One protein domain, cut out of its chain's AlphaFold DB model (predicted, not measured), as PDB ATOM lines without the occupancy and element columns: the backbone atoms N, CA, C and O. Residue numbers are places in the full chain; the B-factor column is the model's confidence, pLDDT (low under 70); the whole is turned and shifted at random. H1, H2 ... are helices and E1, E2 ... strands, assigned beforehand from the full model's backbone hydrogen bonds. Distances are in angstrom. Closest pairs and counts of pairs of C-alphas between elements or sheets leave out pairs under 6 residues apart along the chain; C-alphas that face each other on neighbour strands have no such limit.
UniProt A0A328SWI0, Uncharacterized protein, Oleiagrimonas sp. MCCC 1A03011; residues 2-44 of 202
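This is residues 2 to 44 of the 202 residues of an uncharacterized protein of Oleiagrimonas sp. MCCC 1A03011 (UniProt A0A328SWI0). There is little regular structure: a small hairpin of two strands, E1 and E2, with a one-turn helix, H1, near E2 and unnamed ends before and after. The 43 printed residues hold two named strands and one named helix, in the order E1, E2, H1; the sheet E1 - E2 is antiparallel. The class is mixed, with 13 residues in named elements; the whole is only just compact, close to loose, with a radius of gyration of the C-alphas of 11.1 A and spans of 36 by 28 by 21 A.

E1, residues 9 to 12, and E2, residues 18 to 22, form an antiparallel hairpin at 164 degrees, with N 9 and O 21 2.8 A apart and N 11 and O 19 2.9 A apart, within hydrogen-bond range. Residues 21 to 22 of E2 also pair with residues 27 to 28, antiparallel. The closest C-alphas of E2 and H1, residues 31 to 34, are those of Val 20 and Ile 34, 7.7 A apart. E1 and H1 are apart. H1 is too short for an O i to N i+4 pair; its one O i to N i+3 pair is within range.

E1 begins at C-alpha 9 (25.464, 37.293, 30.730) and spans 10.2 A; E2 spans 13.2 A. H1, 5.0 A long, ends at C-alpha 34 (18.599, 34.492, 40.501).

The two C-alphas farthest apart, of His 2 and Glu 15, are 35.9 A apart. The printed part has no cut and no long link. Residues 2 to 5, 41 and 43 to 44 have pLDDT under 70.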
ATOM      1  N   HIS A   2      35.433  24.616  46.315       35.72
ATOM      2  CA  HIS A   2      35.300  25.995  45.843       35.72
ATOM      3  C   HIS A   2      34.160  26.057  44.823       35.72
ATOM      4  O   HIS A   2      34.258  25.444  43.761       35.72
ATOM      5  N   SER A   3      33.064  26.749  45.154       43.81
ATOM      6  CA  SER A   3      32.002  27.027  44.193       43.81
ATOM      7  C   SER A   3      32.564  28.008  43.169       43.81
ATOM      8  O   SER A   3      32.666  29.204  43.436       43.81
ATOM      9  N   GLY A   4      33.032  27.486  42.036       52.88
ATOM     10  CA  GLY A   4      33.591  28.300  40.965       52.88
ATOM     11  C   GLY A   4      32.582  29.357  40.531       52.88
ATOM     12  O   GLY A   4      31.422  29.035  40.270       52.88
ATOM     13  N   ALA A   5      33.022  30.615  40.491       60.97
ATOM     14  CA  ALA A   5      32.239  31.719  39.957       60.97
ATOM     15  C   ALA A   5      31.730  31.337  38.563       60.97
ATOM     16  O   ALA A   5      32.514  31.030  37.661       60.97
ATOM     17  N   ARG A   6      30.407  31.296  38.409       72.12
ATOM     18  CA  ARG A   6      29.777  30.906  37.156       72.12
ATOM     19  C   ARG A   6      29.628  32.141  36.270       72.12
ATOM     20  O   ARG A   6      28.952  33.077  36.693       72.12
ATOM     21  N   PRO A   7      30.217  32.164  35.063       77.88
ATOM     22  CA  PRO A   7      30.010  33.273  34.148       77.88
ATOM     23  C   PRO A   7      28.548  33.282  33.698       77.88
ATOM     24  O   PRO A   7      28.008  32.256  33.285       77.88
ATOM     25  N   VAL A   8      27.924  34.449  33.791       83.38
ATOM     26  CA  VAL A   8      26.568  34.727  33.313       83.38
ATOM     27  C   VAL A   8      26.607  35.987  32.459       83.38
ATOM     28  O   VAL A   8      27.447  36.861  32.671       83.38
ATOM     29  N   GLN A   9      25.702  36.080  31.494       83.62
ATOM     30  CA  GLN A   9      25.464  37.293  30.730       83.62
ATOM     31  C   GLN A   9      24.220  37.969  31.292       83.62
ATOM     32  O   GLN A   9      23.170  37.346  31.407       83.62
ATOM     33  N   VAL A  10      24.358  39.235  31.667       83.81
ATOM     34  CA  VAL A  10      23.276  40.026  32.247       83.81
ATOM     35  C   VAL A  10      22.847  41.071  31.227       83.81
ATOM     36  O   VAL A  10      23.682  41.819  30.720       83.81
ATOM     37  N   GLU A  11      21.557  41.108  30.931       83.25
ATOM     38  CA  GLU A  11      20.925  42.084  30.051       83.25
ATOM     39  C   GLU A  11      19.906  42.895  30.860       83.25
ATOM     40  O   GLU A  11      19.063  42.338  31.566       83.25
ATOM     41  N   PHE A  12      20.000  44.222  30.765       79.50
ATOM     42  CA  PHE A  12      19.019  45.145  31.329       79.50
ATOM     43  C   PHE A  12      18.002  45.480  30.236       79.50
ATOM     44  O   PHE A  12      18.236  46.369  29.418       79.50
ATOM     45  N   ALA A  13      16.894  44.742  30.198       75.50
ATOM     46  CA  ALA A  13      15.907  44.786  29.120       75.50
ATOM     47  C   ALA A  13      14.786  45.811  29.388       75.50
ATOM     48  O   ALA A  13      13.608  45.513  29.207       75.50
ATOM     49  N   GLY A  14      15.140  47.020  29.840       73.44
ATOM     50  CA  GLY A  14      14.184  48.115  30.058       73.44
ATOM     51  C   GLY A  14      12.993  47.716  30.940       73.44
ATOM     52  O   GLY A  14      13.173  47.422  32.120       73.44
ATOM     53  N   GLU A  15      11.788  47.708  30.357       75.06
ATOM     54  CA  GLU A  15      10.527  47.355  31.033       75.06
ATOM     55  C   GLU A  15      10.440  45.878  31.459       75.06
ATOM     56  O   GLU A  15       9.732  45.557  32.408       75.06
ATOM     57  N   GLU A  16      11.189  44.977  30.814       71.62
ATOM     58  CA  GLU A  16      11.192  43.537  31.121       71.62
ATOM     59  C   GLU A  16      12.149  43.164  32.271       71.62
ATOM     60  O   GLU A  16      12.249  41.998  32.653       71.62
ATOM     61  N   GLY A  17      12.867  44.142  32.832       77.00
ATOM     62  CA  GLY A  17      13.746  43.949  33.982       77.00
ATOM     63  C   GLY A  17      15.085  43.275  33.657       77.00
ATOM     64  O   GLY A  17      15.705  43.515  32.617       77.00
ATOM     65  N   LEU A  18      15.588  42.486  34.611       81.50
ATOM     66  CA  LEU A  18      16.905  41.848  34.554       81.50
ATOM     67  C   LEU A  18      16.802  40.457  33.918       81.50
ATOM     68  O   LEU A  18      16.229  39.546  34.513       81.50
ATOM     69  N   LYS A  19      17.431  40.250  32.758       86.00
ATOM     70  CA  LYS A  19      17.580  38.916  32.162       86.00
ATOM     71  C   LYS A  19      18.978  38.379  32.424       86.00
ATOM     72  O   LYS A  19      19.974  39.030  32.112       86.00
ATOM     73  N   VAL A  20      19.058  37.168  32.970       87.12
ATOM     74  CA  VAL A  20      20.334  36.493  33.238       87.12
ATOM     75  C   VAL A  20      20.428  35.243  32.375       87.12
ATOM     76  O   VAL A  20      19.693  34.278  32.569       87.12
ATOM     77  N   PHE A  21      21.341  35.255  31.414       87.75
ATOM     78  CA  PHE A  21      21.618  34.141  30.522       87.75
ATOM     79  C   PHE A  21      22.844  33.360  30.993       87.75
ATOM     80  O   PHE A  21      23.896  33.917  31.306       87.75
ATOM     81  N   ASP A  22      22.710  32.043  31.025       87.62
ATOM     82  CA  ASP A  22      23.773  31.098  31.331       87.62
ATOM     83  C   ASP A  22      24.374  30.582  30.015       87.62
ATOM     84  O   ASP A  22      23.782  29.705  29.375       87.62
ATOM     85  N   PRO A  23      25.548  31.084  29.588       83.94
ATOM     86  CA  PRO A  23      26.140  30.717  28.304       83.94
ATOM     87  C   PRO A  23      26.609  29.259  28.257       83.94
ATOM     88  O   PRO A  23      26.715  28.688  27.173       83.94
ATOM     89  N   VAL A  24      26.854  28.633  29.415       85.31
ATOM     90  CA  VAL A  24      27.295  27.233  29.492       85.31
ATOM     91  C   VAL A  24      26.128  26.294  29.202       85.31
ATOM     92  O   VAL A  24      26.287  25.326  28.464       85.31
ATOM     93  N   ARG A  25      24.943  26.584  29.758       87.00
ATOM     94  CA  ARG A  25      23.718  25.800  29.503       87.00
ATOM     95  C   ARG A  25      22.855  26.356  28.371       87.00
ATOM     96  O   ARG A  25      21.849  25.740  28.039       87.00
ATOM     97  N   ARG A  26      23.249  27.493  27.790       87.44
ATOM     98  CA  ARG A  26      22.544  28.220  26.725       87.44
ATOM     99  C   ARG A  26      21.068  28.477  27.048       87.44
ATOM    100  O   ARG A  26      20.202  28.263  26.204       87.44
ATOM    101  N   ARG A  27      20.780  28.913  28.275       89.12
ATOM    102  CA  ARG A  27      19.410  29.204  28.722       89.12
ATOM    103  C   ARG A  27      19.347  30.429  29.617       89.12
ATOM    104  O   ARG A  27      20.313  30.743  30.307       89.12
ATOM    105  N   THR A  28      18.185  31.060  29.661       88.62
ATOM    106  CA  THR A  28      17.870  32.077  30.666       88.62
ATOM    107  C   THR A  28      17.616  31.395  32.014       88.62
ATOM    108  O   THR A  28      17.021  30.314  32.073       88.62
ATOM    109  N   LEU A  29      18.140  31.980  33.088       87.00
ATOM    110  CA  LEU A  29      17.880  31.552  34.461       87.00
ATOM    111  C   LEU A  29      16.509  32.073  34.908       87.00
ATOM    112  O   LEU A  29      16.125  33.179  34.530       87.00
ATOM    113  N   SER A  30      15.771  31.276  35.685       86.31
ATOM    114  CA  SER A  30      14.503  31.724  36.274       86.31
ATOM    115  C   SER A  30      14.738  32.661  37.462       86.31
ATOM    116  O   SER A  30      15.831  32.695  38.029       86.31
ATOM    117  N   GLU A  31      13.702  33.394  37.879       81.56
ATOM    118  CA  GLU A  31      13.773  34.280  39.049       81.56
ATOM    119  C   GLU A  31      14.225  33.541  40.317       81.56
ATOM    120  O   GLU A  31      15.088  34.044  41.031       81.56
ATOM    121  N   ASP A  32      13.756  32.309  40.539       84.31
ATOM    122  CA  ASP A  32      14.161  31.475  41.682       84.31
ATOM    123  C   ASP A  32      15.663  31.143  41.690       84.31
ATOM    124  O   ASP A  32      16.279  31.003  42.746       84.31
ATOM    125  N   GLU A  33      16.279  31.013  40.510       80.50
ATOM    126  CA  GLU A  33      17.714  30.737  40.376       80.50
ATOM    127  C   GLU A  33      18.575  31.993  40.587       80.50
ATOM    128  O   GLU A  33      19.759  31.889  40.926       80.50
ATOM    129  N   ILE A  34      17.981  33.168  40.373       82.12
ATOM    130  CA  ILE A  34      18.599  34.492  40.501       82.12
ATOM    131  C   ILE A  34      18.415  35.032  41.929       82.12
ATOM    132  O   ILE A  34      19.257  35.789  42.421       82.12
ATOM    133  N   TYR A  35      17.345  34.625  42.615       81.75
ATOM    134  CA  TYR A  35      16.965  35.139  43.924       81.75
ATOM    135  C   TYR A  35      18.080  34.966  44.967       81.75
ATOM    136  O   TYR A  35      18.648  33.886  45.154       81.75
ATOM    137  N   GLY A  36      18.417  36.065  45.647       79.31
ATOM    138  CA  GLY A  36      19.461  36.099  46.675       79.31
ATOM    139  C   GLY A  36      20.893  35.924  46.154       79.31
ATOM    140  O   GLY A  36      21.803  35.713  46.956       79.31
ATOM    141  N   LYS A  37      21.125  35.982  44.833       81.75
ATOM    142  CA  LYS A  37      22.473  35.970  44.250       81.75
ATOM    143  C   LYS A  37      23.001  37.389  44.071       81.75
ATOM    144  O   LYS A  37      22.318  38.258  43.538       81.75
ATOM    145  N   GLU A  38      24.252  37.603  44.464       75.88
ATOM    146  CA  GLU A  38      24.977  38.830  44.141       75.88
ATOM    147  C   GLU A  38      25.657  38.710  42.778       75.88
ATOM    148  O   GLU A  38      26.427  37.780  42.517       75.88
ATOM    149  N   PHE A  39      25.406  39.696  41.921       72.94
ATOM    150  CA  PHE A  39      26.075  39.845  40.637       72.94
ATOM    151  C   PHE A  39      27.082  40.983  40.740       72.94
ATOM    152  O   PHE A  39      26.717  42.140  40.929       72.94
ATOM    153  N   ASN A  40      28.361  40.655  40.587       72.19
ATOM    154  CA  ASN A  40      29.426  41.645  40.544       72.19
ATOM    155  C   ASN A  40      29.836  41.877  39.090       72.19
ATOM    156  O   ASN A  40      30.387  40.982  38.451       72.19
ATOM    157  N   SER A  41      29.599  43.087  38.582       67.56
ATOM    158  CA  SER A  41      30.114  43.523  37.284       67.56
ATOM    159  C   SER A  41      31.092  44.678  37.456       67.56
ATOM    160  O   SER A  41      30.898  45.563  38.289       67.56
ATOM    161  N   LYS A  42      32.152  44.676  36.646       74.38
ATOM    162  CA  LYS A  42      33.092  45.792  36.529       74.38
ATOM    163  C   LYS A  42      33.031  46.317  35.105       74.38
ATOM    164  O   LYS A  42      33.483  45.652  34.179       74.38
ATOM    165  N   PHE A  43      32.515  47.528  34.951       68.31
ATOM    166  CA  PHE A  43      32.558  48.256  33.690       68.31
ATOM    167  C   PHE A  43      33.640  49.330  33.772       68.31
ATOM    168  O   PHE A  43      33.723  50.057  34.761       68.31
ATOM    169  N   ASN A  44      34.467  49.435  32.734       66.25
ATOM    170  CA  ASN A  44      35.426  50.524  32.602       66.25
ATOM    171  C   ASN A  44      34.959  51.455  31.482       66.25
ATOM    172  O   ASN A  44      35.093  51.137  30.300       66.25
TER     173      ASN A  44